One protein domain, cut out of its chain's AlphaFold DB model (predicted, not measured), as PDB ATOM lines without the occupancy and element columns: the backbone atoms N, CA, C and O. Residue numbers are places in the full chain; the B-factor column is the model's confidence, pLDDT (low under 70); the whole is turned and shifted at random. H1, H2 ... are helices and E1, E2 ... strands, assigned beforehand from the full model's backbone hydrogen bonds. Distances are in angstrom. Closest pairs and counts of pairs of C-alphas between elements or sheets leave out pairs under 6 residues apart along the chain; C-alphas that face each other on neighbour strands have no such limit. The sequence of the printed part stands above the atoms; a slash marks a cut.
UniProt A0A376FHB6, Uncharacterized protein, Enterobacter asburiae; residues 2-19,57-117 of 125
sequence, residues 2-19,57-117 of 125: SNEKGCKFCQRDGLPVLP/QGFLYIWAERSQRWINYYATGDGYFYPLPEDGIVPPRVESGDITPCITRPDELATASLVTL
ATOM      1  N   SER A   2      14.668 -28.875  40.041       35.72
ATOM      2  CA  SER A   2      14.707 -28.313  38.692       35.72
ATOM      3  C   SER A   2      13.329 -27.749  38.360       35.72
ATOM      4  O   SER A   2      12.378 -28.495  38.148       35.72
ATOM      5  N   ASN A   3      13.198 -26.425  38.386       46.94
ATOM      6  CA  ASN A   3      11.984 -25.774  37.929       46.94
ATOM      7  C   ASN A   3      11.997 -25.891  36.401       46.94
ATOM      8  O   ASN A   3      12.633 -25.078  35.735       46.94
ATOM      9  N   GLU A   4      11.334 -26.907  35.842       55.75
ATOM     10  CA  GLU A   4      11.251 -27.155  34.387       55.75
ATOM     11  C   GLU A   4      10.695 -25.952  33.602       55.75
ATOM     12  O   GLU A   4      10.775 -25.903  32.381       55.75
ATOM     13  N   LYS A   5      10.157 -24.950  34.308       62.31
ATOM     14  CA  LYS A   5       9.622 -23.707  33.754       62.31
ATOM     15  C   LYS A   5      10.463 -22.456  34.082       62.31
ATOM     16  O   LYS A   5      10.049 -21.371  33.713       62.31
ATOM     17  N   GLY A   6      11.604 -22.539  34.775       74.62
ATOM     18  CA  GLY A   6      12.421 -21.369  35.181       74.62
ATOM     19  C   GLY A   6      11.894 -20.616  36.420       74.62
ATOM     20  O   GLY A   6      10.835 -20.949  36.942       74.62
ATOM     21  N   CYS A   7      12.632 -19.642  36.969       88.62
ATOM     22  CA  CYS A   7      12.196 -18.842  38.133       88.62
ATOM     23  C   CYS A   7      11.294 -17.656  37.724       88.62
ATOM     24  O   CYS A   7      11.100 -17.404  36.538       88.62
ATOM     25  N   LYS A   8      10.773 -16.884  38.692       89.31
ATOM     26  CA  LYS A   8       9.896 -15.719  38.432       89.31
ATOM     27  C   LYS A   8      10.528 -14.625  37.563       89.31
ATOM     28  O   LYS A   8       9.806 -13.890  36.903       89.31
ATOM     29  N   PHE A   9      11.855 -14.526  37.534       90.62
ATOM     30  CA  PHE A   9      12.537 -13.640  36.588       90.62
ATOM     31  C   PHE A   9      12.409 -14.136  35.146       90.62
ATOM     32  O   PHE A   9      12.189 -13.339  34.238       90.62
ATOM     33  N   CYS A  10      12.552 -15.449  34.961       89.31
ATOM     34  CA  CYS A  10      12.688 -16.115  33.669       89.31
ATOM     35  C   CYS A  10      11.334 -16.422  33.017       89.31
ATOM     36  O   CYS A  10      11.207 -16.385  31.798       89.31
ATOM     37  N   GLN A  11      10.317 -16.725  33.826       86.69
ATOM     38  CA  GLN A  11       8.966 -17.010  33.350       86.69
ATOM     39  C   GLN A  11       8.272 -15.732  32.911       86.69
ATOM     40  O   GLN A  11       7.867 -14.929  33.751       86.69
ATOM     41  N   ARG A  12       8.098 -15.564  31.600       86.06
ATOM     42  CA  ARG A  12       7.409 -14.417  31.013       86.06
ATOM     43  C   ARG A  12       6.448 -14.861  29.925       86.06
ATOM     44  O   ARG A  12       6.770 -15.730  29.124       86.06
ATOM     45  N   ASP A  13       5.286 -14.225  29.901       85.69
ATOM     46  CA  ASP A  13       4.292 -14.366  28.842       85.69
ATOM     47  C   ASP A  13       3.720 -12.991  28.491       85.69
ATOM     48  O   ASP A  13       3.555 -12.134  29.368       85.69
ATOM     49  N   GLY A  14       3.433 -12.779  27.208       88.88
ATOM     50  CA  GLY A  14       2.943 -11.514  26.663       88.88
ATOM     51  C   GLY A  14       3.949 -10.774  25.779       88.88
ATOM     52  O   GLY A  14       4.929 -11.337  25.298       88.88
ATOM     53  N   LEU A  15       3.664  -9.495  25.522       91.38
ATOM     54  CA  LEU A  15       4.503  -8.630  24.693       91.38
ATOM     55  C   LEU A  15       5.719  -8.166  25.510       91.38
ATOM     56  O   LEU A  15       5.513  -7.444  26.490       91.38
ATOM     57  N   PRO A  16       6.954  -8.532  25.124       92.62
ATOM     58  CA  PRO A  16       8.145  -8.027  25.786       92.62
ATOM     59  C   PRO A  16       8.341  -6.539  25.501       92.62
ATOM     60  O   PRO A  16       8.290  -6.093  24.355       92.62
ATOM     61  N   VAL A  17       8.615  -5.785  26.556       94.12
ATOM     62  CA  VAL A  17       9.001  -4.375  26.508       94.12
ATOM     63  C   VAL A  17      10.270  -4.224  27.333       94.12
ATOM     64  O   VAL A  17      10.366  -4.802  28.412       94.12
ATOM     65  N   LEU A  18      11.239  -3.456  26.835       94.19
ATOM     66  CA  LEU A  18      12.439  -3.083  27.581       94.19
ATOM     67  C   LEU A  18      12.244  -1.674  28.162       94.19
ATOM     68  O   LEU A  18      12.332  -0.702  27.408       94.19
ATOM     69  N   PRO A  19      11.970  -1.523  29.469       93.88
ATOM     70  CA  PRO A  19      11.890  -0.209  30.083       93.88
ATOM     71  C   PRO A  19      13.284   0.411  30.152       93.88
ATOM     72  O   PRO A  19      14.223  -0.179  30.688       93.88
ATOM     73  N   GLN A  57      17.510   0.459  40.154       96.62
ATOM     74  CA  GLN A  57      16.840  -0.326  41.176       96.62
ATOM     75  C   GLN A  57      15.660   0.445  41.780       96.62
ATOM     76  O   GLN A  57      15.787   1.632  42.097       96.62
ATOM     77  N   GLY A  58      14.521  -0.228  41.924       95.94
ATOM     78  CA  GLY A  58      13.302   0.367  42.461       95.94
ATOM     79  C   GLY A  58      12.029  -0.233  41.876       95.94
ATOM     80  O   GLY A  58      12.041  -1.280  41.237       95.94
ATOM     81  N   PHE A  59      10.907   0.443  42.102       95.88
ATOM     82  CA  PHE A  59       9.589  -0.035  41.694       95.88
ATOM     83  C   PHE A  59       9.203   0.467  40.301       95.88
ATOM     84  O   PHE A  59       9.421   1.630  39.961       95.88
ATOM     85  N   LEU A  60       8.568  -0.404  39.520       95.94
ATOM     86  CA  LEU A  60       7.938  -0.081  38.246       95.94
ATOM     87  C   LEU A  60       6.477  -0.536  38.281       95.94
ATOM     88  O   LEU A  60       6.191  -1.726  38.413       95.94
ATOM     89  N   TYR A  61       5.566   0.420  38.119       94.50
ATOM     90  CA  TYR A  61       4.124   0.197  38.103       94.50
ATOM     91  C   TYR A  61       3.568   0.503  36.721       94.50
ATOM     92  O   TYR A  61       3.812   1.574  36.166       94.50
ATOM     93  N   ILE A  62       2.813  -0.437  36.163       93.94
ATOM     94  CA  ILE A  62       2.210  -0.306  34.840       93.94
ATOM     95  C   ILE A  62       0.706  -0.488  34.987       93.94
ATOM     96  O   ILE A  62       0.241  -1.545  35.414       93.94
ATOM     97  N   TRP A  63      -0.064   0.529  34.605       93.31
ATOM     98  CA  TRP A  63      -1.514   0.406  34.519       93.31
ATOM     99  C   TRP A  63      -1.897  -0.281  33.208       93.31
ATOM    100  O   TRP A  63      -1.741   0.278  32.123       93.31
ATOM    101  N   ALA A  64      -2.387  -1.517  33.290       90.81
ATOM    102  CA  ALA A  64      -2.835  -2.265  32.124       90.81
ATOM    103  C   ALA A  64      -4.317  -1.983  31.857       90.81
ATOM    104  O   ALA A  64      -5.186  -2.750  32.281       90.81
ATOM    105  N   GLU A  65      -4.594  -0.909  31.111       90.19
ATOM    106  CA  GLU A  65      -5.945  -0.385  30.845       90.19
ATOM    107  C   GLU A  65      -6.937  -1.459  30.395       90.19
ATOM    108  O   GLU A  65      -8.054  -1.537  30.902       90.19
ATOM    109  N   ARG A  66      -6.512  -2.344  29.488       86.94
ATOM    110  CA  ARG A  66      -7.371  -3.403  28.943       86.94
ATOM    111  C   ARG A  66      -7.862  -4.394  29.998       86.94
ATOM    112  O   ARG A  66      -8.954  -4.933  29.854       86.94
ATOM    113  N   SER A  67      -7.041  -4.684  31.002       86.31
ATOM    114  CA  SER A  67      -7.392  -5.598  32.096       86.31
ATOM    115  C   SER A  67      -7.774  -4.876  33.386       86.31
ATOM    116  O   SER A  67      -8.053  -5.559  34.361       86.31
ATOM    117  N   GLN A  68      -7.777  -3.536  33.392       90.75
ATOM    118  CA  GLN A  68      -8.110  -2.705  34.556       90.75
ATOM    119  C   GLN A  68      -7.347  -3.128  35.826       90.75
ATOM    120  O   GLN A  68      -7.925  -3.233  36.904       90.75
ATOM    121  N   ARG A  69      -6.048  -3.422  35.690       90.25
ATOM    122  CA  ARG A  69      -5.204  -3.881  36.803       90.25
ATOM    123  C   ARG A  69      -3.806  -3.292  36.739       90.25
ATOM    124  O   ARG A  69      -3.297  -2.993  35.653       90.25
ATOM    125  N   TRP A  70      -3.176  -3.215  37.901       92.38
ATOM    126  CA  TRP A  70      -1.763  -2.900  38.026       92.38
ATOM    127  C   TRP A  70      -0.900  -4.120  37.707       92.38
ATOM    128  O   TRP A  70      -1.226  -5.253  38.058       92.38
ATOM    129  N   ILE A  71       0.207  -3.879  37.011       93.06
ATOM    130  CA  ILE A  71       1.287  -4.840  36.825       93.06
ATOM    131  C   ILE A  71       2.517  -4.242  37.483       93.06
ATOM    132  O   ILE A  71       2.976  -3.162  37.104       93.06
ATOM    133  N   ASN A  72       3.032  -4.965  38.467       95.06
ATOM    134  CA  ASN A  72       4.043  -4.465  39.376       95.06
ATOM    135  C   ASN A  72       5.342  -5.227  39.139       95.06
ATOM    136  O   ASN A  72       5.347  -6.459  39.071       95.06
ATOM    137  N   TYR A  73       6.445  -4.500  39.044       96.31
ATOM    138  CA  TYR A  73       7.780  -5.070  38.981       96.31
ATOM    139  C   TYR A  73       8.704  -4.369  39.968       96.31
ATOM    140  O   TYR A  73       8.574  -3.173  40.230       96.31
ATOM    141  N   TYR A  74       9.686  -5.115  40.452       96.69
ATOM    142  CA  TYR A  74      10.879  -4.567  41.073       96.69
ATOM    143  C   TYR A  74      12.042  -4.660  40.083       96.69
ATOM    144  O   TYR A  74      12.390  -5.757  39.644       96.69
ATOM    145  N   ALA A  75      12.617  -3.522  39.709       96.94
ATOM    146  CA  ALA A  75      13.875  -3.456  38.982       96.94
ATOM    147  C   ALA A  75      15.025  -3.710  39.963       96.94
ATOM    148  O   ALA A  75      15.121  -3.033  40.987       96.94
ATOM    149  N   THR A  76      15.890  -4.675  39.664       95.94
ATOM    150  CA  THR A  76      17.103  -4.951  40.447       95.94
ATOM    151  C   THR A  76      18.250  -4.030  40.021       95.94
ATOM    152  O   THR A  76      18.193  -3.399  38.963       95.94
ATOM    153  N   GLY A  77      19.319  -3.965  40.824       93.12
ATOM    154  CA  GLY A  77      20.539  -3.224  40.468       93.12
ATOM    155  C   GLY A  77      21.186  -3.697  39.160       93.12
ATOM    156  O   GLY A  77      21.707  -2.878  38.406       93.12
ATOM    157  N   ASP A  78      21.051  -4.988  38.848       91.44
ATOM    158  CA  ASP A  78      21.586  -5.616  37.631       91.44
ATOM    159  C   ASP A  78      20.683  -5.440  36.396       91.44
ATOM    160  O   ASP A  78      20.987  -5.947  35.317       91.44
ATOM    161  N   GLY A  79      19.556  -4.732  36.529       92.69
ATOM    162  CA  GLY A  79      18.643  -4.477  35.414       92.69
ATOM    163  C   GLY A  79      17.739  -5.660  35.052       92.69
ATOM    164  O   GLY A  79      17.289  -5.765  33.909       92.69
ATOM    165  N   TYR A  80      17.455  -6.543  36.014       95.00
ATOM    166  CA  TYR A  80      16.403  -7.553  35.894       95.00
ATOM    167  C   TYR A  80      15.097  -7.056  36.508       95.00
ATOM    168  O   TYR A  80      15.091  -6.232  37.419       95.00
ATOM    169  N   PHE A  81      13.977  -7.598  36.041       96.06
ATOM    170  CA  PHE A  81      12.649  -7.257  36.542       96.06
ATOM    171  C   PHE A  81      12.029  -8.443  37.274       96.06
ATOM    172  O   PHE A  81      11.772  -9.485  36.676       96.06
ATOM    173  N   TYR A  82      11.757  -8.299  38.565       95.19
ATOM    174  CA  TYR A  82      11.036  -9.301  39.341       95.19
ATOM    175  C   TYR A  82       9.544  -8.951  39.394       95.19
ATOM    176  O   TYR A  82       9.215  -7.866  39.873       95.19
ATOM    177  N   PRO A  83       8.625  -9.816  38.924       94.62
ATOM    178  CA  PRO A  83       7.194  -9.545  39.014       94.62
ATOM    179  C   PRO A  83       6.732  -9.580  40.473       94.62
ATOM    180  O   PRO A  83       6.982 -10.548  41.200       94.62
ATOM    181  N   LEU A  84       6.033  -8.527  40.886       94.00
ATOM    182  CA  LEU A  84       5.487  -8.388  42.227       94.00
ATOM    183  C   LEU A  84       3.993  -8.749  42.255       94.00
ATOM    184  O   LEU A  84       3.282  -8.523  41.272       94.00
ATOM    185  N   PRO A  85       3.506  -9.300  43.380       88.62
ATOM    186  CA  PRO A  85       2.074  -9.355  43.675       88.62
ATOM    187  C   PRO A  85       1.427  -7.956  43.714       88.62
ATOM    188  O   PRO A  85       2.106  -6.925  43.723       88.62
ATOM    189  N   GLU A  86       0.091  -7.915  43.730       81.62
ATOM    190  CA  GLU A  86      -0.670  -6.653  43.760       81.62
ATOM    191  C   GLU A  86      -0.412  -5.825  45.026       81.62
ATOM    192  O   GLU A  86      -0.424  -4.600  44.951       81.62
ATOM    193  N   ASP A  87      -0.098  -6.475  46.152       84.19
ATOM    194  CA  ASP A  87       0.290  -5.811  47.406       84.19
ATOM    195  C   ASP A  87       1.685  -5.152  47.356       84.19
ATOM    196  O   ASP A  87       2.064  -4.433  48.279       84.19
ATOM    197  N   GLY A  88       2.445  -5.368  46.274       84.19
ATOM    198  CA  GLY A  88       3.732  -4.723  46.022       84.19
ATOM    199  C   GLY A  88       4.882  -5.211  46.906       84.19
ATOM    200  O   GLY A  88       5.954  -4.605  46.876       84.19
ATOM    201  N   ILE A  89       4.710  -6.290  47.677       91.12
ATOM    202  CA  ILE A  89       5.742  -6.756  48.609       91.12
ATOM    203  C   ILE A  89       6.942  -7.323  47.844       91.12
ATOM    204  O   ILE A  89       6.845  -8.328  47.130       91.12
ATOM    205  N   VAL A  90       8.105  -6.702  48.046       92.94
ATOM    206  CA  VAL A  90       9.386  -7.166  47.507       92.94
ATOM    207  C   VAL A  90      10.010  -8.155  48.488       92.94
ATOM    208  O   VAL A  90      10.209  -7.817  49.655       92.94
ATOM    209  N   PRO A  91      10.360  -9.382  48.064       93.56
ATOM    210  CA  PRO A  91      11.136 -10.274  48.914       93.56
ATOM    211  C   PRO A  91      12.496  -9.632  49.261       93.56
ATOM    212  O   PRO A  91      13.199  -9.227  48.335       93.56
ATOM    213  N   PRO A  92      12.943  -9.611  50.533       94.12
ATOM    214  CA  PRO A  92      14.210  -8.968  50.922       94.12
ATOM    215  C   PRO A  92      15.437  -9.470  50.146       94.12
ATOM    216  O   PRO A  92      16.374  -8.730  49.866       94.12
ATOM    217  N   ARG A  93      15.411 -10.743  49.739       93.94
ATOM    218  CA  ARG A  93      16.459 -11.375  48.926       93.94
ATOM    219  C   ARG A  93      16.461 -10.936  47.451       93.94
ATOM    220  O   ARG A  93      17.448 -11.122  46.757       93.94
ATOM    221  N   VAL A  94      15.352 -10.393  46.950       93.25
ATOM    222  CA  VAL A  94      15.292  -9.752  45.624       93.25
ATOM    223  C   VAL A  94      15.831  -8.325  45.718       93.25
ATOM    224  O   VAL A  94      16.600  -7.909  44.861       93.25
ATOM    225  N   GLU A  95      15.467  -7.595  46.774       93.12
ATOM    226  CA  GLU A  95      15.933  -6.224  47.015       93.12
ATOM    227  C   GLU A  95      17.446  -6.138  47.266       93.12
ATOM    228  O   GLU A  95      18.112  -5.258  46.731       93.12
ATOM    229  N   SER A  96      18.007  -7.083  48.020       93.38
ATOM    230  CA  SER A  96      19.458  -7.186  48.249       93.38
ATOM    231  C   SER A  96      20.257  -7.662  47.031       93.38
ATOM    232  O   SER A  96      21.477  -7.532  47.027       93.38
ATOM    233  N   GLY A  97      19.599  -8.206  46.001       90.38
ATOM    234  CA  GLY A  97      20.270  -8.810  44.845       90.38
ATOM    235  C   GLY A  97      20.737 -10.256  45.055       90.38
ATOM    236  O   GLY A  97      21.310 -10.844  44.144       90.38
ATOM    237  N   ASP A  98      20.441 -10.876  46.203       91.44
ATOM    238  CA  ASP A  98      20.804 -12.272  46.500       91.44
ATOM    239  C   ASP A  98      20.140 -13.297  45.563       91.44
ATOM    240  O   ASP A  98      20.580 -14.448  45.469       91.44
ATOM    241  N   ILE A  99      19.022 -12.932  44.929       88.50
ATOM    242  CA  ILE A  99      18.313 -13.774  43.961       88.50
ATOM    243  C   ILE A  99      18.433 -13.154  42.576       88.50
ATOM    244  O   ILE A  99      17.867 -12.098  42.296       88.50
ATOM    245  N   THR A 100      19.073 -13.898  41.683       89.56
ATOM    246  CA  THR A 100      19.227 -13.576  40.266       89.56
ATOM    247  C   THR A 100      18.448 -14.568  39.389       89.56
ATOM    248  O   THR A 100      17.925 -15.584  39.879       89.56
ATOM    249  N   PRO A 101      18.287 -14.289  38.083       92.12
ATOM    250  CA  PRO A 101      17.690 -15.238  37.151       92.12
ATOM    251  C   PRO A 101      18.453 -16.572  37.144       92.12
ATOM    252  O   PRO A 101      19.677 -16.599  37.142       92.12
ATOM    253  N   CYS A 102      17.731 -17.696  37.121       90.69
ATOM    254  CA  CYS A 102      18.355 -19.025  37.151       90.69
ATOM    255  C   CYS A 102      18.843 -19.514  35.776       90.69
ATOM    256  O   CYS A 102      19.494 -20.552  35.692       90.69
ATOM    257  N   ILE A 103      18.479 -18.813  34.702       87.88
ATOM    258  CA  ILE A 103      18.900 -19.114  33.332       87.88
ATOM    259  C   ILE A 103      20.256 -18.460  33.072       87.88
ATOM    260  O   ILE A 103      20.437 -17.281  33.353       87.88
ATOM    261  N   THR A 104      21.183 -19.211  32.483       84.44
ATOM    262  CA  THR A 104      22.538 -18.733  32.165       84.44
ATOM    263  C   THR A 104      22.775 -18.520  30.673       84.44
ATOM    264  O   THR A 104      23.760 -17.883  30.301       84.44
ATOM    265  N   ARG A 105      21.894 -19.030  29.799       87.25
ATOM    266  CA  ARG A 105      22.034 -18.846  28.352       87.25
ATOM    267  C   ARG A 105      21.688 -17.395  27.987       87.25
ATOM    268  O   ARG A 105      20.598 -16.957  28.353       87.25
ATOM    269  N   PRO A 106      22.573 -16.634  27.316       84.56
ATOM    270  CA  PRO A 106      22.389 -15.188  27.149       84.56
ATOM    271  C   PRO A 106      21.086 -14.773  26.449       84.56
ATOM    272  O   PRO A 106      20.453 -13.798  26.846       84.56
ATOM    273  N   ASP A 107      20.676 -15.528  25.432       82.38
ATOM    274  CA  ASP A 107      19.444 -15.323  24.665       82.38
ATOM    275  C   ASP A 107      18.188 -15.464  25.537       82.38
ATOM    276  O   ASP A 107      17.265 -14.657  25.446       82.38
ATOM    277  N   GLU A 108      18.168 -16.454  26.426       83.19
ATOM    278  CA  GLU A 108      17.053 -16.671  27.347       83.19
ATOM    279  C   GLU A 108      17.124 -15.730  28.561       83.19
ATOM    280  O   GLU A 108      16.094 -15.235  29.022       83.19
ATOM    281  N   LEU A 109      18.328 -15.419  29.051       86.75
ATOM    282  CA  LEU A 109      18.552 -14.498  30.169       86.75
ATOM    283  C   LEU A 109      18.018 -13.094  29.866       86.75
ATOM    284  O   LEU A 109      17.485 -12.441  30.764       86.75
ATOM    285  N   ALA A 110      18.079 -12.655  28.604       86.69
ATOM    286  CA  ALA A 110      17.515 -11.379  28.167       86.69
ATOM    287  C   ALA A 110      16.033 -11.217  28.557       86.69
ATOM    288  O   ALA A 110      15.578 -10.106  28.814       86.69
ATOM    289  N   THR A 111      15.289 -12.320  28.694       88.50
ATOM    290  CA  THR A 111      13.881 -12.309  29.116       88.50
ATOM    291  C   THR A 111      13.702 -11.787  30.547       88.50
ATOM    292  O   THR A 111      12.690 -11.156  30.853       88.50
ATOM    293  N   ALA A 112      14.699 -11.969  31.419       92.19
ATOM    294  CA  ALA A 112      14.685 -11.407  32.766       92.19
ATOM    295  C   ALA A 112      14.847  -9.878  32.786       92.19
ATOM    296  O   ALA A 112      14.396  -9.237  33.737       92.19
ATOM    297  N   SER A 113      15.439  -9.295  31.740       92.88
ATOM    298  CA  SER A 113      15.634  -7.847  31.569       92.88
ATOM    299  C   SER A 113      14.471  -7.152  30.858       92.88
ATOM    300  O   SER A 113      14.520  -5.950  30.614       92.88
ATOM    301  N   LEU A 114      13.405  -7.881  30.532       94.25
ATOM    302  CA  LEU A 114      12.202  -7.339  29.903       94.25
ATOM    303  C   LEU A 114      11.071  -7.287  30.928       94.25
ATOM    304  O   LEU A 114      11.089  -8.014  31.915       94.25
ATOM    305  N   VAL A 115      10.059  -6.459  30.693       95.12
ATOM    306  CA  VAL A 115       8.729  -6.598  31.304       95.12
ATOM    307  C   VAL A 115       7.772  -7.139  30.259       95.12
ATOM    308  O   VAL A 115       7.984  -6.931  29.065       95.12
ATOM    309  N   THR A 116       6.710  -7.820  30.681       93.06
ATOM    310  CA  THR A 116       5.679  -8.259  29.742       93.06
ATOM    311  C   THR A 116       4.356  -7.564  29.967       93.06
ATOM    312  O   THR A 116       3.860  -7.454  31.090       93.06
ATOM    313  N   LEU A 117       3.781  -7.100  28.859       91.44
ATOM    314  CA  LEU A 117       2.427  -6.572  28.809       91.44
ATOM    315  C   LEU A 117       1.459  -7.676  28.350       91.44
ATOM    316  O   LEU A 117       1.773  -8.405  27.403       91.44
TER     317      LEU A 117
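What this domain is: This is residues 2 to 19 and 57 to 117 of the 125 residues of an uncharacterized protein of Enterobacter asburiae (UniProt A0A376FHB6). A twisted three-strand sheet, built of the hairpin E2 and E3 with the shorter E4 beside E3, has a small ribbon of two strands, E1 and E5, loosely over one side of it, with E5 the nearer of the two. The short helix H2 leads into E5, and the still shorter H1 lies well away from that ribbon; both helices only graze the sheet. The printed part has 79 residues, with five named strands and two named helices in the order E1 E2 E3 E4 H1 H2 E5; the larger sheet runs E2 E3 E4 and the smaller E1 E5, both antiparallel. The class is mixed, helices and strands, though under half of the residues are in named elements. The whole is compact, with a radius of gyration of the C-alphas of 12.3 A, and rounded, spanning 34 by 26 by 23 A.

How they stand to each other: E2, residues 58 to 64, and E3, residues 69 to 75, form a hairpin at 156 degrees, with N 60 and O 73 2.9 A apart, within hydrogen-bond range. E3 and E4, residues 81 to 84, form a second hairpin at 136 degrees, with N 82 and O 74 at 2.8 A. The three make a meander, each strand the antiparallel neighbour of the one before, and the sheet is only just strongly twisted, its C-alphas lying up to 4.1 A off the best plane. E5, residues 115 to 117, comes closest to E4 at the C-alphas of Val 115 and Phe 81, 6.6 A apart. E1, residues 15 to 17, is antiparallel to E5 at 139 degrees, with N 17 and O 115 at 2.8 A. E1 is apart from E3 and E4. H2, residues 106 to 113, only grazes the larger sheet with residues 111 to 113; its closest C-alphas to E4 are those of Ser 113 and Phe 81, 5.8 A apart. H1, residues 92 to 95, only grazes that sheet with residues 94 to 95, and is apart from H2. In H2, 1 of 4 O i to N i+4 pairs is within hydrogen-bond range, beside 4 of 5 O i to N i+3 pairs; H1 is too short for an O i to N i+4 pair.

Where its parts are: E2 is 19.3 A long, from C-alpha 58 at (13.302, 0.367, 42.461), and E3 is 19.2 A. E4 measures 9.2 A and H2 10.9 A. H1, E1 and E5 are shorter; E5 ends at C-alpha 117 at (2.427, -6.572, 28.809).

The domain as a whole: The C-alphas of Ser 2 and Glu 65 are the two farthest apart, at 35.6 A. Residues 20 to 56 are not printed, and C-alphas 19 and 57 are 12.1 A apart across the cut. Of the links that are printed whole, none is long. Residues 2 to 14 hold no named element, and residues 2 to 5 have pLDDT under 70, against a mean of 88.9 for the printed part.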